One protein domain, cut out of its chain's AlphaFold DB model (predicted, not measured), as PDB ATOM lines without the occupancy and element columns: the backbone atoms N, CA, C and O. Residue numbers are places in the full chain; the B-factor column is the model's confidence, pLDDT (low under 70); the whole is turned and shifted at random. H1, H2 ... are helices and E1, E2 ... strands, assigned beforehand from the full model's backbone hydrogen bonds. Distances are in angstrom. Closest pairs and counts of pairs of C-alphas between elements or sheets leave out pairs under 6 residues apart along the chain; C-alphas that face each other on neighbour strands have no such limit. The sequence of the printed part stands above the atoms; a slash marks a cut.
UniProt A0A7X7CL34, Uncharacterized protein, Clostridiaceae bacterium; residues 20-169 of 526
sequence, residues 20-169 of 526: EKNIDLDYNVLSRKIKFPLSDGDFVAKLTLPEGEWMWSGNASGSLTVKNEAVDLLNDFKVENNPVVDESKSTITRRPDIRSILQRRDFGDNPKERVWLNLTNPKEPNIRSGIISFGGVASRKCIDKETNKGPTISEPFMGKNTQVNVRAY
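This is residues 20 to 169 of the 526 residues of an uncharacterized protein of Clostridiaceae bacterium (UniProt A0A7X7CL34). A long, slender rod is built on the hairpin of E9 and E10, which runs along most of its length in a twisted, curled sheet with E4 and the short edge strands E1 and E6. Two smaller sheets, E3 with E7 and E2 with E8 and E5, face this long sheet over different stretches, and E7 runs on into E8. The 150 printed residues include ten named strands and one short helix, in the order E1 E2 E3 E4 E5 E6 E7 E8 H1 E9 E10; the class is mostly strand. The large sheet has the order E1, E10, E9, E4, E6 and is mixed; the other two are antiparallel. The whole is only just loose, close to extended, with a radius of gyration of the C-alphas of 21.7 A and spans of 75 by 23 by 17 A.

E1, residues 20 to 25, begins at C-alpha 20 (126.169, 150.159, 130.435). E2 is residues 29 to 37, 22.8 A long, and E3 residues 43 to 46. E4, residues 54 to 68, is 39.3 A long and bends by 67 degrees at residue 58. Then come E5, residues 75 to 80, E6, 85 to 87, E7, 91 to 94, E8, 97 to 103, and H1, 104 to 107. E9, residues 126 to 144, is 60.1 A long and begins at C-alpha 126 (122.577, 145.775, 114.251). E10, residues 152 to 168, is 48.3 A long and ends at C-alpha 168 (118.123, 146.756, 116.382).

The three sheets form a stack of sheets, that is, three sheets face to face in turn. In the large one, E1 is parallel to E10, with N 21 and O 163 2.9 A apart. E10 and E9 are an antiparallel hairpin, with N 130 to O 164 at 2.8 A. E9 and E4 are antiparallel, with N 65 to O 135 at 2.8 A, and so are E4 and E6, with N 85 to O 62 at 2.8 A. E3 and E7 are antiparallel, with N 45 to O 92 at 2.9 A; the closest C-alphas of E3 and E10 are those of Ala 45 and Phe 157, 5.4 A. Inner strand E8 is antiparallel to E2, with N 34 to O 100 at 2.9 A, and to E5, with N 78 to O 99 at 2.8 A. H1 only grazes two of the sheets and is too short for an O i to N i+4 pair.

The two farthest C-alphas, those of Thr 120 and Glu 146, are 76.1 A apart. The printed part has no cut. The link from H1 to E9, residues 108 to 125, is long. The mean pLDDT of the printed part is 92.6, and no printed residue is under 70.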
ATOM      1  N   GLU A  20     126.653 150.700 131.705       79.56
ATOM      2  CA  GLU A  20     126.169 150.159 130.435       79.56
ATOM      3  C   GLU A  20     124.658 149.933 130.500       79.56
ATOM      4  O   GLU A  20     124.150 149.215 131.367       79.56
ATOM      5  N   LYS A  21     123.921 150.536 129.567       84.38
ATOM      6  CA  LYS A  21     122.489 150.284 129.375       84.38
ATOM      7  C   LYS A  21     122.281 149.615 128.020       84.38
ATOM      8  O   LYS A  21     122.628 150.188 126.995       84.38
ATOM      9  N   ASN A  22     121.709 148.411 128.019       90.25
ATOM     10  CA  ASN A  22     121.398 147.658 126.802       90.25
ATOM     11  C   ASN A  22     119.896 147.748 126.509       90.25
ATOM     12  O   ASN A  22     119.083 147.433 127.378       90.25
ATOM     13  N   ILE A  23     119.528 148.187 125.304       94.06
ATOM     14  CA  ILE A  23     118.129 148.403 124.909       94.06
ATOM     15  C   ILE A  23     117.861 147.773 123.546       94.06
ATOM     16  O   ILE A  23     118.616 147.982 122.598       94.06
ATOM     17  N   ASP A  24     116.741 147.063 123.432       95.38
ATOM     18  CA  ASP A  24     116.357 146.383 122.196       95.38
ATOM     19  C   ASP A  24     115.302 147.160 121.409       95.38
ATOM     20  O   ASP A  24     114.320 147.664 121.967       95.38
ATOM     21  N   LEU A  25     115.487 147.202 120.094       96.31
ATOM     22  CA  LEU A  25     114.482 147.590 119.120       96.31
ATOM     23  C   LEU A  25     114.102 146.339 118.319       96.31
ATOM     24  O   LEU A  25     114.863 145.863 117.479       96.31
ATOM     25  N   ASP A  26     112.940 145.776 118.637       96.88
ATOM     26  CA  ASP A  26     112.481 144.483 118.118       96.88
ATOM     27  C   ASP A  26     112.086 144.549 116.625       96.88
ATOM     28  O   ASP A  26     111.822 145.632 116.094       96.88
ATOM     29  N   TYR A  27     112.012 143.400 115.945       97.88
ATOM     30  CA  TYR A  27     111.850 143.264 114.487       97.88
ATOM     31  C   TYR A  27     110.670 144.046 113.893       97.88
ATOM     32  O   TYR A  27     110.775 144.583 112.790       97.88
ATOM     33  N   ASN A  28     109.553 144.141 114.619       97.38
ATOM     34  CA  ASN A  28     108.332 144.818 114.178       97.38
ATOM     35  C   ASN A  28     108.174 146.243 114.748       97.38
ATOM     36  O   ASN A  28     107.086 146.808 114.678       97.38
ATOM     37  N   VAL A  29     109.227 146.845 115.312       98.12
ATOM     38  CA  VAL A  29     109.154 148.154 115.987       98.12
ATOM     39  C   VAL A  29     109.832 149.246 115.159       98.12
ATOM     40  O   VAL A  29     111.028 149.176 114.894       98.12
ATOM     41  N   LEU A  30     109.081 150.275 114.761       98.25
ATOM     42  CA  LEU A  30     109.567 151.457 114.034       98.25
ATOM     43  C   LEU A  30     110.273 152.456 114.952       98.25
ATOM     44  O   LEU A  30     111.264 153.071 114.560       98.25
ATOM     45  N   SER A  31     109.768 152.626 116.172       98.25
ATOM     46  CA  SER A  31     110.420 153.437 117.196       98.25
ATOM     47  C   SER A  31     110.083 152.943 118.593       98.25
ATOM     48  O   SER A  31     109.010 152.380 118.810       98.25
ATOM     49  N   ARG A  32     110.951 153.240 119.557       98.25
ATOM     50  CA  ARG A  32     110.739 152.932 120.973       98.25
ATOM     51  C   ARG A  32     111.024 154.163 121.821       98.25
ATOM     52  O   ARG A  32     112.113 154.724 121.735       98.25
ATOM     53  N   LYS A  33     110.060 154.571 122.647       98.25
ATOM     54  CA  LYS A  33     110.320 155.527 123.729       98.25
ATOM     55  C   LYS A  33     111.056 154.802 124.849       98.25
ATOM     56  O   LYS A  33     110.703 153.675 125.186       98.25
ATOM     57  N   ILE A  34     112.090 155.420 125.400       96.31
ATOM     58  CA  ILE A  34     112.906 154.827 126.459       96.31
ATOM     59  C   ILE A  34     112.960 155.756 127.659       96.31
ATOM     60  O   ILE A  34     113.058 156.971 127.492       96.31
ATOM     61  N   LYS A  35     112.925 155.165 128.855       94.94
ATOM     62  CA  LYS A  35     113.183 155.841 130.122       94.94
ATOM     63  C   LYS A  35     114.126 154.991 130.967       94.94
ATOM     64  O   LYS A  35     113.859 153.808 131.172       94.94
ATOM     65  N   PHE A  36     115.222 155.571 131.442       92.50
ATOM     66  CA  PHE A  36     116.169 154.879 132.319       92.50
ATOM     67  C   PHE A  36     116.914 155.868 133.229       92.50
ATOM     68  O   PHE A  36     117.143 157.006 132.816       92.50
ATOM     69  N   PRO A  37     117.320 155.455 134.443       92.00
ATOM     70  CA  PRO A  37     118.130 156.301 135.313       92.00
ATOM     71  C   PRO A  37     119.520 156.516 134.701       92.00
ATOM     72  O   PRO A  37     120.115 155.576 134.163       92.00
ATOM     73  N   LEU A  38     120.054 157.739 134.802       90.19
ATOM     74  CA  LEU A  38     121.367 158.096 134.244       90.19
ATOM     75  C   LEU A  38     122.504 157.231 134.824       90.19
ATOM     76  O   LEU A  38     123.439 156.884 134.101       90.19
ATOM     77  N   SER A  39     122.400 156.851 136.102       84.50
ATOM     78  CA  SER A  39     123.314 155.952 136.820       84.50
ATOM     79  C   SER A  39     122.570 155.083 137.836       84.50
ATOM     80  O   SER A  39     121.442 155.388 138.210       84.50
ATOM     81  N   ASP A  40     123.221 154.028 138.332       79.31
ATOM     82  CA  ASP A  40     122.635 153.109 139.326       79.31
ATOM     83  C   ASP A  40     122.624 153.670 140.764       79.31
ATOM     84  O   ASP A  40     122.095 153.040 141.677       79.31
ATOM     85  N   GLY A  41     123.198 154.857 140.978       81.56
ATOM     86  CA  GLY A  41     123.256 155.526 142.275       81.56
ATOM     87  C   GLY A  41     123.115 157.041 142.180       81.56
ATOM     88  O   GLY A  41     122.967 157.608 141.097       81.56
ATOM     89  N   ASP A  42     123.176 157.673 143.347       87.25
ATOM     90  CA  ASP A  42     122.935 159.099 143.547       87.25
ATOM     91  C   ASP A  42     124.146 159.950 143.180       87.25
ATOM     92  O   ASP A  42     125.276 159.651 143.571       87.25
ATOM     93  N   PHE A  43     123.899 161.082 142.525       89.44
ATOM     94  CA  PHE A  43     124.909 162.123 142.377       89.44
ATOM     95  C   PHE A  43     124.887 163.011 143.611       89.44
ATOM     96  O   PHE A  43     123.930 163.760 143.814       89.44
ATOM     97  N   VAL A  44     125.930 162.912 144.436       90.69
ATOM     98  CA  VAL A  44     126.025 163.622 145.714       90.69
ATOM     99  C   VAL A  44     127.159 164.637 145.670       90.69
ATOM    100  O   VAL A  44     128.306 164.264 145.442       90.69
ATOM    101  N   ALA A  45     126.839 165.900 145.943       92.50
ATOM    102  CA  ALA A  45     127.811 166.943 146.255       92.50
ATOM    103  C   ALA A  45     127.660 167.319 147.736       92.50
ATOM    104  O   ALA A  45     126.579 167.723 148.178       92.50
ATOM    105  N   LYS A  46     128.722 167.136 148.525       94.06
ATOM    106  CA  LYS A  46     128.733 167.383 149.972       94.06
ATOM    107  C   LYS A  46     129.610 168.587 150.315       94.06
ATOM    108  O   LYS A  46     130.821 168.477 150.454       94.06
ATOM    109  N   LEU A  47     128.969 169.728 150.524       92.62
ATOM    110  CA  LEU A  47     129.609 170.960 150.966       92.62
ATOM    111  C   LEU A  47     129.933 170.870 152.461       92.62
ATOM    112  O   LEU A  47     129.038 170.695 153.288       92.62
ATOM    113  N   THR A  48     131.204 171.019 152.820       91.56
ATOM    114  CA  THR A  48     131.657 170.991 154.219       91.56
ATOM    115  C   THR A  48     132.239 172.351 154.585       91.56
ATOM    116  O   THR A  48     133.004 172.923 153.809       91.56
ATOM    117  N   LEU A  49     131.839 172.900 155.735       88.94
ATOM    118  CA  LEU A  49     132.422 174.148 156.226       88.94
ATOM    119  C   LEU A  49     133.903 173.925 156.575       88.94
ATOM    120  O   LEU A  49     134.235 172.854 157.089       88.94
ATOM    121  N   PRO A  50     134.780 174.913 156.331       83.56
ATOM    122  CA  PRO A  50     136.151 174.862 156.825       83.56
ATOM    123  C   PRO A  50     136.195 174.762 158.356       83.56
ATOM    124  O   PRO A  50     135.248 175.157 159.039       83.56
ATOM    125  N   GLU A  51     137.311 174.280 158.901       78.88
ATOM    126  CA  GLU A  51     137.553 174.320 160.347       78.88
ATOM    127  C   GLU A  51     137.574 175.784 160.846       78.88
ATOM    128  O   GLU A  51     138.183 176.656 160.221       78.88
ATOM    129  N   GLY A  52     136.867 176.070 161.951       77.50
ATOM    130  CA  GLY A  52     136.718 177.414 162.536       77.50
ATOM    131  C   GLY A  52     135.261 177.887 162.681       77.50
ATOM    132  O   GLY A  52     134.317 177.131 162.452       77.50
ATOM    133  N   GLU A  53     135.063 179.154 163.063       82.19
ATOM    134  CA  GLU A  53     133.742 179.774 163.265       82.19
ATOM    135  C   GLU A  53     133.101 180.276 161.955       82.19
ATOM    136  O   GLU A  53     132.840 181.463 161.762       82.19
ATOM    137  N   TRP A  54     132.803 179.353 161.042       87.75
ATOM    138  CA  TRP A  54     132.160 179.667 159.762       87.75
ATOM    139  C   TRP A  54     130.651 179.412 159.794       87.75
ATOM    140  O   TRP A  54     130.171 178.482 160.443       87.75
ATOM    141  N   MET A  55     129.888 180.198 159.033       88.81
ATOM    142  CA  MET A  55     128.479 179.919 158.750       88.81
ATOM    143  C   MET A  55     128.158 180.044 157.260       88.81
ATOM    144  O   MET A  55     128.801 180.786 156.518       88.81
ATOM    145  N   TRP A  56     127.154 179.297 156.800       91.94
ATOM    146  CA  TRP A  56     126.678 179.399 155.424       91.94
ATOM    147  C   TRP A  56     125.916 180.706 155.187       91.94
ATOM    148  O   TRP A  56     125.053 181.078 155.976       91.94
ATOM    149  N   SER A  57     126.170 181.343 154.046       90.00
ATOM    150  CA  SER A  57     125.439 182.516 153.569       90.00
ATOM    151  C   SER A  57     124.563 182.134 152.373       90.00
ATOM    152  O   SER A  57     125.084 181.788 151.315       90.00
ATOM    153  N   GLY A  58     123.237 182.239 152.517       89.75
ATOM    154  CA  GLY A  58     122.269 181.934 151.447       89.75
ATOM    155  C   GLY A  58     122.155 180.442 151.120       89.75
ATOM    156  O   GLY A  58     122.663 179.613 151.872       89.75
ATOM    157  N   ASN A  59     121.479 180.082 150.025       95.12
ATOM    158  CA  ASN A  59     121.389 178.703 149.521       95.12
ATOM    159  C   ASN A  59     122.648 178.296 148.738       95.12
ATOM    160  O   ASN A  59     123.411 179.146 148.279       95.12
ATOM    161  N   ALA A  60     122.870 176.990 148.579       94.00
ATOM    162  CA  ALA A  60     123.810 176.489 147.582       94.00
ATOM    163  C   ALA A  60     123.279 176.754 146.166       94.00
ATOM    164  O   ALA A  60     122.073 176.726 145.951       94.00
ATOM    165  N   SER A  61     124.184 176.956 145.210       94.56
ATOM    166  CA  SER A  61     123.900 177.205 143.794       94.56
ATOM    167  C   SER A  61     124.756 176.323 142.883       94.56
ATOM    168  O   SER A  61     125.828 175.864 143.287       94.56
ATOM    169  N   GLY A  62     124.301 176.070 141.655       94.00
ATOM    170  CA  GLY A  62     125.005 175.222 140.686       94.00
ATOM    171  C   GLY A  62     124.079 174.271 139.926       94.00
ATOM    172  O   GLY A  62     122.859 174.434 139.925       94.00
ATOM    173  N   SER A  63     124.648 173.265 139.267       94.62
ATOM    174  CA  SER A  63     123.882 172.285 138.489       94.62
ATOM    175  C   SER A  63     124.685 171.017 138.222       94.62
ATOM    176  O   SER A  63     125.910 171.058 138.118       94.62
ATOM    177  N   LEU A  64     123.980 169.900 138.040       94.56
ATOM    178  CA  LEU A  64     124.493 168.725 137.340       94.56
ATOM    179  C   LEU A  64     124.125 168.867 135.860       94.56
ATOM    180  O   LEU A  64     122.947 168.840 135.508       94.56
ATOM    181  N   THR A  65     125.115 169.032 134.993       94.81
ATOM    182  CA  THR A  65     124.913 169.109 133.543       94.81
ATOM    183  C   THR A  65     124.961 167.707 132.953       94.81
ATOM    184  O   THR A  65     125.843 166.920 133.289       94.81
ATOM    185  N   VAL A  66     124.021 167.402 132.063       95.31
ATOM    186  CA  VAL A  66     123.922 166.118 131.358       95.31
ATOM    187  C   VAL A  66     123.803 166.414 129.869       95.31
ATOM    188  O   VAL A  66     122.936 167.191 129.466       95.31
ATOM    189  N   LYS A  67     124.669 165.815 129.051       95.56
ATOM    190  CA  LYS A  67     124.770 166.081 127.616       95.56
ATOM    191  C   LYS A  67     124.690 164.784 126.817       95.56
ATOM    192  O   LYS A  67     125.374 163.803 127.100       95.56
ATOM    193  N   ASN A  68     123.836 164.798 125.801       96.50
ATOM    194  CA  ASN A  68     123.734 163.734 124.815       96.50
ATOM    195  C   ASN A  68     124.825 163.911 123.754       96.50
ATOM    196  O   ASN A  68     124.744 164.839 122.949       96.50
ATOM    197  N   GLU A  69     125.822 163.031 123.739       95.88
ATOM    198  CA  GLU A  69     126.867 163.031 122.707       95.88
ATOM    199  C   GLU A  69     126.459 162.205 121.469       95.88
ATOM    200  O   GLU A  69     127.150 162.230 120.456       95.88
ATOM    201  N   ALA A  70     125.325 161.496 121.523       93.19
ATOM    202  CA  ALA A  70     124.797 160.627 120.470       93.19
ATOM    203  C   ALA A  70     123.454 161.150 119.926       93.19
ATOM    204  O   ALA A  70     122.417 160.485 119.993       93.19
ATOM    205  N   VAL A  71     123.467 162.381 119.408       93.69
ATOM    206  CA  VAL A  71     122.266 163.093 118.923       93.69
ATOM    207  C   VAL A  71     121.559 162.411 117.747       93.69
ATOM    208  O   VAL A  71     120.376 162.650 117.536       93.69
ATOM    209  N   ASP A  72     122.261 161.550 117.012       93.44
ATOM    210  CA  ASP A  72     121.764 160.782 115.863       93.44
ATOM    211  C   ASP A  72     121.274 159.365 116.239       93.44
ATOM    212  O   ASP A  72     121.048 158.526 115.366       93.44
ATOM    213  N   LEU A  73     121.174 159.073 117.540       95.88
ATOM    214  CA  LEU A  73     120.701 157.802 118.097       95.88
ATOM    215  C   LEU A  73     119.665 158.036 119.204       95.88
ATOM    216  O   LEU A  73     118.613 157.398 119.233       95.88
ATOM    217  N   LEU A  74     119.966 158.954 120.124       96.38
ATOM    218  CA  LEU A  74     119.096 159.336 121.231       96.38
ATOM    219  C   LEU A  74     118.283 160.585 120.849       96.38
ATOM    220  O   LEU A  74     118.612 161.706 121.240       96.38
ATOM    221  N   ASN A  75     117.212 160.395 120.076       96.94
ATOM    222  CA  ASN A  75     116.345 161.486 119.616       96.94
ATOM    223  C   ASN A  75     115.451 162.023 120.746       96.94
ATOM    224  O   ASN A  75     115.147 161.298 121.693       96.94
ATOM    225  N   ASP A  76     114.979 163.271 120.630       96.81
ATOM    226  CA  ASP A  76     114.105 163.933 121.627       96.81
ATOM    227  C   ASP A  76     114.610 163.751 123.075       96.81
ATOM    228  O   ASP A  76     113.869 163.376 123.985       96.81
ATOM    229  N   PHE A  77     115.920 163.935 123.259       97.19
ATOM    230  CA  PHE A  77     116.612 163.686 124.519       97.19
ATOM    231  C   PHE A  77     116.168 164.668 125.607       97.19
ATOM    232  O   PHE A  77     116.311 165.884 125.460       97.19
ATOM    233  N   LYS A  78     115.670 164.134 126.723       96.81
ATOM    234  CA  LYS A  78     115.195 164.895 127.882       96.81
ATOM    235  C   LYS A  78     115.783 164.337 129.167       96.81
ATOM    236  O   LYS A  78     115.931 163.126 129.324       96.81
ATOM    237  N   VAL A  79     116.073 165.244 130.092       96.62
ATOM    238  CA  VAL A  79     116.595 164.931 131.423       96.62
ATOM    239  C   VAL A  79     115.536 165.336 132.442       96.62
ATOM    240  O   VAL A  79     115.236 166.517 132.597       96.62
ATOM    241  N   GLU A  80     114.946 164.353 133.111       95.00
ATOM    242  CA  GLU A  80     113.997 164.554 134.209       95.00
ATOM    243  C   GLU A  80     114.716 164.437 135.558       95.00
ATOM    244  O   GLU A  80     115.844 163.954 135.629       95.00
ATOM    245  N   ASN A  81     114.063 164.862 136.644       93.12
ATOM    246  CA  ASN A  81     114.567 164.704 138.019       93.12
ATOM    247  C   ASN A  81     115.959 165.326 138.268       93.12
ATOM    248  O   ASN A  81     116.710 164.894 139.147       93.12
ATOM    249  N   ASN A  82     116.289 166.378 137.511       94.38
ATOM    250  CA  ASN A  82     117.556 167.100 137.600       94.38
ATOM    251  C   ASN A  82     117.352 168.622 137.739       94.38
ATOM    252  O   ASN A  82     117.708 169.378 136.832       94.38
ATOM    253  N   PRO A  83     116.733 169.098 138.834       94.25
ATOM    254  CA  PRO A  83     116.580 170.529 139.062       94.25
ATOM    255  C   PRO A  83     117.942 171.199 139.274       94.25
ATOM    256  O   PRO A  83     118.887 170.582 139.783       94.25
ATOM    257  N   VAL A  84     118.019 172.493 138.955       94.00
ATOM    258  CA  VAL A  84     119.153 173.340 139.353       94.00
ATOM    259  C   VAL A  84     119.366 173.282 140.872       94.00
ATOM    260  O   VAL A  84     118.463 172.934 141.639       94.00
ATOM    261  N   VAL A  85     120.585 173.543 141.329       94.50
ATOM    262  CA  VAL A  85     120.879 173.638 142.761       94.50
ATOM    263  C   VAL A  85     120.432 175.013 143.243       94.50
ATOM    264  O   VAL A  85     120.954 176.023 142.785       94.50
ATOM    265  N   ASP A  86     119.456 175.015 144.145       94.50
ATOM    266  CA  ASP A  86     119.009 176.166 144.932       94.50
ATOM    267  C   ASP A  86     118.396 175.637 146.235       94.50
ATOM    268  O   ASP A  86     117.182 175.526 146.394       94.50
ATOM    269  N   GLU A  87     119.250 175.159 147.140       93.06
ATOM    270  CA  GLU A  87     118.797 174.546 148.390       93.06
ATOM    271  C   GLU A  87     119.717 174.859 149.573       93.06
ATOM    272  O   GLU A  87     120.921 175.067 149.430       93.06
ATOM    273  N   SER A  88     119.144 174.891 150.778       91.25
ATOM    274  CA  SER A  88     119.854 175.231 152.018       91.25
ATOM    275  C   SER A  88     120.638 174.059 152.625       91.25
ATOM    276  O   SER A  88     121.313 174.232 153.646       91.25
ATOM    277  N   LYS A  89     120.567 172.868 152.019       89.88
ATOM    278  CA  LYS A  89     121.249 171.653 152.482       89.88
ATOM    279  C   LYS A  89     122.736 171.680 152.132       89.88
ATOM    280  O   LYS A  89     123.136 172.177 151.086       89.88
ATOM    281  N   SER A  90     123.549 171.086 153.000       89.56
ATOM    282  CA  SER A  90     124.982 170.870 152.750       89.56
ATOM    283  C   SER A  90     125.252 169.616 151.908       89.56
ATOM    284  O   SER A  90     126.275 169.532 151.242       89.56
ATOM    285  N   THR A  91     124.329 168.649 151.918       93.31
ATOM    286  CA  THR A  91     124.371 167.457 151.062       93.31
ATOM    287  C   THR A  91     123.302 167.595 149.990       93.31
ATOM    288  O   THR A  91     122.111 167.627 150.302       93.31
ATOM    289  N   ILE A  92     123.741 167.682 148.741       94.38
ATOM    290  CA  ILE A  92     122.900 167.917 147.572       94.38
ATOM    291  C   ILE A  92     122.890 166.639 146.744       94.38
ATOM    292  O   ILE A  92     123.947 166.158 146.341       94.38
ATOM    293  N   THR A  93     121.696 166.112 146.480       92.19
ATOM    294  CA  THR A  93     121.511 164.834 145.784       92.19
ATOM    295  C   THR A  93     120.715 165.026 144.497       92.19
ATOM    296  O   THR A  93     119.684 165.702 144.501       92.19
ATOM    297  N   ARG A  94     121.160 164.417 143.394       91.50
ATOM    298  CA  ARG A  94     120.424 164.354 142.121       91.50
ATOM    299  C   ARG A  94     120.288 162.906 141.646       91.50
ATOM    300  O   ARG A  94     121.219 162.117 141.797       91.50
ATOM    301  N   ARG A  95     119.128 162.578 141.063       91.81
ATOM    302  CA  ARG A  95     118.816 161.269 140.451       91.81
ATOM    303  C   ARG A  95     118.152 161.465 139.078       91.81
ATOM    304  O   ARG A  95     116.946 161.260 138.961       91.81
ATOM    305  N   PRO A  96     118.896 161.933 138.061       94.00
ATOM    306  CA  PRO A  96     118.330 162.207 136.752       94.00
ATOM    307  C   PRO A  96     117.823 160.944 136.056       94.00
ATOM    308  O   PRO A  96     118.524 159.929 136.019       94.00
ATOM    309  N   ASP A  97     116.659 161.056 135.422       93.44
ATOM    310  CA  ASP A  97     116.166 160.065 134.466       93.44
ATOM    311  C   ASP A  97     116.343 160.592 133.047       93.44
ATOM    312  O   ASP A  97     116.064 161.758 132.754       93.44
ATOM    313  N   ILE A  98     116.760 159.712 132.149       95.19
ATOM    314  CA  ILE A  98     116.885 160.004 130.729       95.19
ATOM    315  C   ILE A  98     115.643 159.508 130.014       95.19
ATOM    316  O   ILE A  98     115.289 158.335 130.136       95.19
ATOM    317  N   ARG A  99     115.023 160.390 129.228       96.88
ATOM    318  CA  ARG A  99     114.012 160.033 128.233       96.88
ATOM    319  C   ARG A  99     114.508 160.322 126.833       96.88
ATOM    320  O   ARG A  99     115.134 161.351 126.590       96.88
ATOM    321  N   SER A 100     114.221 159.416 125.912       97.44
ATOM    322  CA  SER A 100     114.593 159.567 124.507       97.44
ATOM    323  C   SER A 100     113.731 158.670 123.615       97.44
ATOM    324  O   SER A 100     112.955 157.843 124.102       97.44
ATOM    325  N   ILE A 101     113.855 158.837 122.301       98.00
ATOM    326  CA  ILE A 101     113.200 158.025 121.284       98.00
ATOM    327  C   ILE A 101     114.272 157.390 120.401       98.00
ATOM    328  O   ILE A 101     115.057 158.075 119.750       98.00
ATOM    329  N   LEU A 102     114.257 156.065 120.338       98.19
ATOM    330  CA  LEU A 102     115.045 155.289 119.391       98.19
ATOM    331  C   LEU A 102     114.237 155.115 118.110       98.19
ATOM    332  O   LEU A 102     113.061 154.744 118.193       98.19
ATOM    333  N   GLN A 103     114.837 155.342 116.942       97.88
ATOM    334  CA  GLN A 103     114.160 155.142 115.661       97.88
ATOM    335  C   GLN A 103     114.885 154.107 114.811       97.88
ATOM    336  O   GLN A 103     116.103 154.121 114.682       97.88
ATOM    337  N   ARG A 104     114.119 153.215 114.176       97.62
ATOM    338  CA  ARG A 104     114.642 152.160 113.298       97.62
ATOM    339  C   ARG A 104     115.485 152.716 112.145       97.62
ATOM    340  O   ARG A 104     116.520 152.140 111.813       97.62
ATOM    341  N   ARG A 105     115.095 153.880 111.613       97.12
ATOM    342  CA  ARG A 105     115.814 154.579 110.535       97.12
ATOM    343  C   ARG A 105     117.253 154.942 110.903       97.12
ATOM    344  O   ARG A 105     118.111 154.939 110.028       97.12
ATOM    345  N   ASP A 106     117.535 155.160 112.188       96.94
ATOM    346  CA  ASP A 106     118.871 155.522 112.675       96.94
ATOM    347  C   ASP A 106     119.850 154.333 112.588       96.94
ATOM    348  O   ASP A 106     121.051 154.489 112.805       96.94
ATOM    349  N   PHE A 107     119.349 153.139 112.250       96.88
ATOM    350  CA  PHE A 107     120.120 151.918 112.007       96.88
ATOM    351  C   PHE A 107     120.211 151.566 110.513       96.88
ATOM    352  O   PHE A 107     120.697 150.490 110.177       96.88
ATOM    353  N   GLY A 108     119.743 152.444 109.617       96.00
ATOM    354  CA  GLY A 108     119.762 152.226 108.166       96.00
ATOM    355  C   GLY A 108     118.592 151.400 107.618       96.00
ATOM    356  O   GLY A 108     118.609 151.033 106.446       96.00
ATOM    357  N   ASP A 109     117.573 151.113 108.434       97.62
ATOM    358  CA  ASP A 109     116.345 150.422 108.024       97.62
ATOM    359  C   ASP A 109     115.160 151.400 108.115       97.62
ATOM    360  O   ASP A 109     114.782 151.834 109.199       97.62
ATOM    361  N   ASN A 110     114.564 151.792 106.989       96.88
ATOM    362  CA  ASN A 110     113.380 152.655 106.959       96.88
ATOM    363  C   ASN A 110     112.320 152.135 105.968       96.88
ATOM    364  O   ASN A 110     112.157 152.681 104.872       96.88
ATOM    365  N   PRO A 111     111.545 151.106 106.358       95.19
ATOM    366  CA  PRO A 111     110.517 150.514 105.503       95.19
ATOM    367  C   PRO A 111     109.439 151.506 105.038       95.19
ATOM    368  O   PRO A 111     108.866 151.319 103.968       95.19
ATOM    369  N   LYS A 112     109.181 152.586 105.798       94.38
ATOM    370  CA  LYS A 112     108.226 153.640 105.398       94.38
ATOM    371  C   LYS A 112     108.672 154.379 104.137       94.38
ATOM    372  O   LYS A 112     107.840 154.758 103.321       94.38
ATOM    373  N   GLU A 113     109.978 154.552 103.972       96.19
ATOM    374  CA  GLU A 113     110.597 155.214 102.817       96.19
ATOM    375  C   GLU A 113     111.224 154.209 101.843       96.19
ATOM    376  O   GLU A 113     111.987 154.599 100.962       96.19
ATOM    377  N   ARG A 114     110.885 152.915 101.967       96.00
ATOM    378  CA  ARG A 114     111.399 151.834 101.109       96.00
ATOM    379  C   ARG A 114     112.928 151.703 101.142       96.00
ATOM    380  O   ARG A 114     113.564 151.414 100.130       96.00
ATOM    381  N   VAL A 115     113.514 151.902 102.319       97.69
ATOM    382  CA  VAL A 115     114.926 151.614 102.600       97.69
ATOM    383  C   VAL A 115     114.976 150.397 103.516       97.69
ATOM    384  O   VAL A 115     114.392 150.420 104.596       97.69
ATOM    385  N   TRP A 116     115.658 149.330 103.101       97.38
ATOM    386  CA  TRP A 116     115.720 148.074 103.853       97.38
ATOM    387  C   TRP A 116     117.164 147.693 104.149       97.38
ATOM    388  O   TRP A 116     117.980 147.572 103.232       97.38
ATOM    389  N   LEU A 117     117.468 147.448 105.423       97.06
ATOM    390  CA  LEU A 117     118.743 146.862 105.823       97.06
ATOM    391  C   LEU A 117     118.664 145.336 105.695       97.06
ATOM    392  O   LEU A 117     117.827 144.693 106.329       97.06
ATOM    393  N   ASN A 118     119.549 144.747 104.894       94.56
ATOM    394  CA  ASN A 118     119.627 143.299 104.706       94.56
ATOM    395  C   ASN A 118     120.849 142.737 105.433       94.56
ATOM    396  O   ASN A 118     121.976 142.849 104.957       94.56
ATOM    397  N   LEU A 119     120.610 142.150 106.605       93.38
ATOM    398  CA  LEU A 119     121.639 141.504 107.415       93.38
ATOM    399  C   LEU A 119     121.902 140.078 106.914       93.38
ATOM    400  O   LEU A 119     120.963 139.348 106.600       93.38
ATOM    401  N   THR A 120     123.169 139.654 106.911       91.56
ATOM    402  CA  THR A 120     123.554 138.273 106.568       91.56
ATOM    403  C   THR A 120     122.938 137.256 107.531       91.56
ATOM    404  O   THR A 120     122.503 136.187 107.110       91.56
ATOM    405  N   ASN A 121     122.874 137.594 108.823       94.31
ATOM    406  CA  ASN A 121     122.213 136.795 109.847       94.31
ATOM    407  C   ASN A 121     121.150 137.648 110.559       94.31
ATOM    408  O   ASN A 121     121.507 138.460 111.409       94.31
ATOM    409  N   PRO A 122     119.848 137.462 110.277       94.06
ATOM    410  CA  PRO A 122     118.799 138.269 110.896       94.06
ATOM    411  C   PRO A 122     118.648 138.021 112.403       94.06
ATOM    412  O   PRO A 122     118.011 138.822 113.072       94.06
ATOM    413  N   LYS A 123     119.236 136.945 112.955       94.94
ATOM    414  CA  LYS A 123     119.240 136.678 114.405       94.94
ATOM    415  C   LYS A 123     120.226 137.559 115.175       94.94
ATOM    416  O   LYS A 123     120.124 137.650 116.398       94.94
ATOM    417  N   GLU A 124     121.181 138.171 114.482       95.81
ATOM    418  CA  GLU A 124     122.145 139.093 115.071       95.81
ATOM    419  C   GLU A 124     121.638 140.532 114.914       95.81
ATOM    420  O   GLU A 124     121.280 140.937 113.807       95.81
ATOM    421  N   PRO A 125     121.568 141.319 115.999       95.88
ATOM    422  CA  PRO A 125     121.107 142.694 115.907       95.88
ATOM    423  C   PRO A 125     122.170 143.596 115.275       95.88
ATOM    424  O   PRO A 125     123.368 143.415 115.489       95.88
ATOM    425  N   ASN A 126     121.724 144.644 114.587       96.44
ATOM    426  CA  ASN A 126     122.577 145.775 114.251       96.44
ATOM    427  C   ASN A 126     122.756 146.653 115.501       96.44
ATOM    428  O   ASN A 126     121.770 147.139 116.062       96.44
ATOM    429  N   ILE A 127     123.993 146.828 115.966       95.69
ATOM    430  CA  ILE A 127     124.291 147.499 117.238       95.69
ATOM    431  C   ILE A 127     124.859 148.891 116.973       95.69
ATOM    432  O   ILE A 127     125.844 149.040 116.254       95.69
ATOM    433  N   ARG A 128     124.276 149.906 117.617       95.94
ATOM    434  CA  ARG A 128     124.869 151.245 117.741       95.94
ATOM    435  C   ARG A 128     125.019 151.598 119.215       95.94
ATOM    436  O   ARG A 128     124.146 151.283 120.023       95.94
ATOM    437  N   SER A 129     126.107 152.279 119.551       94.31
ATOM    438  CA  SER A 129     126.390 152.730 120.912       94.31
ATOM    439  C   SER A 129     126.429 154.251 120.965       94.31
ATOM    440  O   SER A 129     126.976 154.890 120.071       94.31
ATOM    441  N   GLY A 130     125.858 154.825 122.020       92.56
ATOM    442  CA  GLY A 130     125.879 156.255 122.303       92.56
ATOM    443  C   GLY A 130     126.468 156.552 123.677       92.56
ATOM    444  O   GLY A 130     126.442 155.701 124.567       92.56
ATOM    445  N   ILE A 131     126.988 157.766 123.850       93.31
ATOM    446  CA  ILE A 131     127.545 158.245 125.117       93.31
ATOM    447  C   ILE A 131     126.687 159.398 125.641       93.31
ATOM    448  O   ILE A 131     126.336 160.319 124.903       93.31
ATOM    449  N   ILE A 132     126.380 159.355 126.934       94.56
ATOM    450  CA  ILE A 132     125.827 160.477 127.689       94.56
ATOM    451  C   ILE A 132     126.904 160.921 128.671       94.56
ATOM    452  O   ILE A 132     127.288 160.147 129.550       94.56
ATOM    453  N   SER A 133     127.395 162.146 128.511       92.81
ATOM    454  CA  SER A 133     128.374 162.743 129.416       92.81
ATOM    455  C   SER A 133     127.652 163.553 130.490       92.81
ATOM    456  O   SER A 133     126.613 164.171 130.239       92.81
ATOM    457  N   PHE A 134     128.165 163.536 131.714       91.81
ATOM    458  CA  PHE A 134     127.607 164.344 132.789       91.81
ATOM    459  C   PHE A 134     128.676 164.803 133.768       91.81
ATOM    460  O   PHE A 134     129.724 164.179 133.915       91.81
ATOM    461  N   GLY A 135     128.391 165.902 134.453       91.06
ATOM    462  CA  GLY A 135     129.252 166.491 135.467       91.06
ATOM    463  C   GLY A 135     128.727 167.854 135.886       91.06
ATOM    464  O   GLY A 135     127.854 168.432 135.238       91.06
ATOM    465  N   GLY A 136     129.233 168.378 136.990       92.81
ATOM    466  CA  GLY A 136     128.774 169.666 137.479       92.81
ATOM    467  C   GLY A 136     129.389 170.026 138.811       92.81
ATOM    468  O   GLY A 136     130.237 169.306 139.331       92.81
ATOM    469  N   VAL A 137     128.950 171.147 139.368       93.94
ATOM    470  CA  VAL A 137     129.450 171.667 140.640       93.94
ATOM    471  C   VAL A 137     128.276 172.234 141.422       93.94
ATOM    472  O   VAL A 137     127.421 172.919 140.856       93.94
ATOM    473  N   ALA A 138     128.247 171.953 142.720       95.06
ATOM    474  CA  ALA A 138     127.459 172.694 143.688       95.06
ATOM    475  C   ALA A 138     128.392 173.607 144.481       95.06
ATOM    476  O   ALA A 138     129.494 173.205 144.842       95.06
ATOM    477  N   SER A 139     127.959 174.830 144.756       93.69
ATOM    478  CA  SER A 139     128.776 175.820 145.446       93.69
ATOM    479  C   SER A 139     127.953 176.657 146.412       93.69
ATOM    480  O   SER A 139     126.783 176.940 146.162       93.69
ATOM    481  N   ARG A 140     128.542 177.059 147.535       94.50
ATOM    482  CA  ARG A 140     127.881 177.910 148.526       94.50
ATOM    483  C   ARG A 140     128.889 178.814 149.210       94.50
ATOM    484  O   ARG A 140     129.979 178.382 149.582       94.50
ATOM    485  N   LYS A 141     128.514 180.077 149.395       92.38
ATOM    486  CA  LYS A 141     129.338 181.041 150.120       92.38
ATOM    487  C   LYS A 141     129.283 180.744 151.615       92.38
ATOM    488  O   LYS A 141     128.192 180.607 152.171       92.38
ATOM    489  N   CYS A 142     130.435 180.677 152.271       91.25
ATOM    490  CA  CYS A 142     130.511 180.774 153.724       91.25
ATOM    491  C   CYS A 142     131.035 182.155 154.118       91.25
ATOM    492  O   CYS A 142     131.706 182.837 153.342       91.25
ATOM    493  N   ILE A 143     130.665 182.595 155.312       90.75
ATOM    494  CA  ILE A 143     131.117 183.847 155.906       90.75
ATOM    495  C   ILE A 143     131.567 183.575 157.336       90.75
ATOM    496  O   ILE A 143     130.997 182.729 158.031       90.75
ATOM    497  N   ASP A 144     132.611 184.277 157.743       86.56
ATOM    498  CA  ASP A 144     133.034 184.361 159.131       86.56
ATOM    499  C   ASP A 144     132.032 185.226 159.917       86.56
ATOM    500  O   ASP A 144     131.550 186.247 159.406       86.56
ATOM    501  N   LYS A 145     131.682 184.794 161.136       75.69
ATOM    502  CA  LYS A 145     130.601 185.413 161.923       75.69
ATOM    503  C   LYS A 145     130.878 186.866 162.311       75.69
ATOM    504  O   LYS A 145     129.929 187.618 162.513       75.69
ATOM    505  N   GLU A 146     132.146 187.252 162.431       78.75
ATOM    506  CA  GLU A 146     132.543 188.581 162.899       78.75
ATOM    507  C   GLU A 146     132.790 189.539 161.730       78.75
ATOM    508  O   GLU A 146     132.415 190.711 161.777       78.75
ATOM    509  N   THR A 147     133.391 189.044 160.647       81.19
ATOM    510  CA  THR A 147     133.850 189.884 159.532       81.19
ATOM    511  C   THR A 147     132.891 189.927 158.340       81.19
ATOM    512  O   THR A 147     133.083 190.756 157.443       81.19
ATOM    513  N   ASN A 148     131.869 189.056 158.292       79.56
ATOM    514  CA  ASN A 148     130.934 188.892 157.164       79.56
ATOM    515  C   ASN A 148     131.618 188.650 155.797       79.56
ATOM    516  O   ASN A 148     131.017 188.824 154.730       79.56
ATOM    517  N   LYS A 149     132.889 188.236 155.805       83.12
ATOM    518  CA  LYS A 149     133.675 187.894 154.616       83.12
ATOM    519  C   LYS A 149     133.983 186.404 154.635       83.12
ATOM    520  O   LYS A 149     134.129 185.802 155.691       83.12
ATOM    521  N   GLY A 150     134.081 185.802 153.459       83.88
ATOM    522  CA  GLY A 150     134.460 184.402 153.359       83.88
ATOM    523  C   GLY A 150     134.434 183.863 151.932       83.88
ATOM    524  O   GLY A 150     133.940 184.544 151.019       83.88
ATOM    525  N   PRO A 151     135.033 182.677 151.729       89.88
ATOM    526  CA  PRO A 151     135.165 182.048 150.425       89.88
ATOM    527  C   PRO A 151     133.854 181.405 149.946       89.88
ATOM    528  O   PRO A 151     132.863 181.293 150.668       89.88
ATOM    529  N   THR A 152     133.859 180.955 148.692       92.31
ATOM    530  CA  THR A 152     132.848 180.025 148.175       92.31
ATOM    531  C   THR A 152     133.412 178.619 148.239       92.31
ATOM    532  O   THR A 152     134.482 178.359 147.694       92.31
ATOM    533  N   ILE A 153     132.696 177.727 148.914       92.81
ATOM    534  CA  ILE A 153     133.007 176.301 148.941       92.81
ATOM    535  C   ILE A 153     132.301 175.654 147.760       92.81
ATOM    536  O   ILE A 153     131.115 175.905 147.558       92.81
ATOM    537  N   SER A 154     133.018 174.826 147.007       91.94
ATOM    538  CA  SER A 154     132.508 174.143 145.820       91.94
ATOM    539  C   SER A 154     132.831 172.662 145.897       91.94
ATOM    540  O   SER A 154     133.964 172.305 146.195       91.94
ATOM    541  N   GLU A 155     131.853 171.824 145.576       93.44
ATOM    542  CA  GLU A 155     132.003 170.374 145.522       93.44
ATOM    543  C   GLU A 155     131.455 169.856 144.182       93.44
ATOM    544  O   GLU A 155     130.358 170.262 143.770       93.44
ATOM    545  N   PRO A 156     132.190 168.992 143.459       91.62
ATOM    546  CA  PRO A 156     131.736 168.486 142.176       91.62
ATOM    547  C   PRO A 156     130.632 167.438 142.332       91.62
ATOM    548  O   PRO A 156     130.697 166.544 143.173       91.62
ATOM    549  N   PHE A 157     129.667 167.460 141.413       89.94
ATOM    550  CA  PHE A 157     129.001 166.223 141.027       89.94
ATOM    551  C   PHE A 157     129.980 165.443 140.153       89.94
ATOM    552  O   PHE A 157     130.265 165.861 139.028       89.94
ATOM    553  N   MET A 158     130.519 164.343 140.686       83.56
ATOM    554  CA  MET A 158     131.534 163.529 140.010       83.56
ATOM    555  C   MET A 158     131.088 163.164 138.590       83.56
ATOM    556  O   MET A 158     130.130 162.412 138.400       83.56
ATOM    557  N   GLY A 159     131.785 163.722 137.601       78.88
ATOM    558  CA  GLY A 159     131.449 163.530 136.199       78.88
ATOM    559  C   GLY A 159     131.916 162.180 135.670       78.88
ATOM    560  O   GLY A 159     133.012 161.723 135.999       78.88
ATOM    561  N   LYS A 160     131.079 161.535 134.855       83.31
ATOM    562  CA  LYS A 160     131.372 160.276 134.157       83.31
ATOM    563  C   LYS A 160     130.567 160.202 132.855       83.31
ATOM    564  O   LYS A 160     129.845 161.130 132.494       83.31
ATOM    565  N   ASN A 161     130.705 159.068 132.174       87.94
ATOM    566  CA  ASN A 161     129.953 158.724 130.980       87.94
ATOM    567  C   ASN A 161     129.052 157.515 131.244       87.94
ATOM    568  O   ASN A 161     129.476 156.537 131.864       87.94
ATOM    569  N   THR A 162     127.842 157.563 130.700       89.50
ATOM    570  CA  THR A 162     126.954 156.404 130.564       89.50
ATOM    571  C   THR A 162     126.960 155.974 129.104       89.50
ATOM    572  O   THR A 162     126.726 156.799 128.217       89.50
ATOM    573  N   GLN A 163     127.239 154.696 128.847       91.69
ATOM    574  CA  GLN A 163     127.185 154.123 127.505       91.69
ATOM    575  C   GLN A 163     125.847 153.418 127.312       91.69
ATOM    576  O   GLN A 163     125.452 152.554 128.096       91.69
ATOM    577  N   VAL A 164     125.154 153.778 126.240       93.38
ATOM    578  CA  VAL A 164     123.886 153.169 125.850       93.38
ATOM    579  C   VAL A 164     124.132 152.349 124.596       93.38
ATOM    580  O   VAL A 164     124.453 152.906 123.551       93.38
ATOM    581  N   ASN A 165     123.985 151.033 124.690       94.88
ATOM    582  CA  ASN A 165     124.055 150.131 123.550       94.88
ATOM    583  C   ASN A 165     122.632 149.803 123.102       94.88
ATOM    584  O   ASN A 165     121.834 149.254 123.866       94.88
ATOM    585  N   VAL A 166     122.317 150.120 121.853       96.81
ATOM    586  CA  VAL A 166     121.011 149.845 121.264       96.81
ATOM    587  C   VAL A 166     121.158 148.761 120.210       96.81
ATOM    588  O   VAL A 166     121.977 148.877 119.299       96.81
ATOM    589  N   ARG A 167     120.358 147.705 120.342       97.12
ATOM    590  CA  ARG A 167     120.362 146.528 119.472       97.12
ATOM    591  C   ARG A 167     119.097 146.528 118.620       97.12
ATOM    592  O   ARG A 167     118.006 146.303 119.137       97.12
ATOM    593  N   ALA A 168     119.235 146.788 117.325       97.62
ATOM    594  CA  ALA A 168     118.123 146.756 116.382       97.62
ATOM    595  C   ALA A 168     118.054 145.408 115.663       97.62
ATOM    596  O   ALA A 168     118.945 145.050 114.894       97.62
ATOM    597  N   TYR A 169     116.973 144.669 115.886       98.00
ATOM    598  CA  TYR A 169     116.697 143.415 115.193       98.00
ATOM    599  C   TYR A 169     115.998 143.706 113.862       98.00
ATOM    600  O   TYR A 169     115.015 144.454 113.812       98.00
TER     601      TYR A 169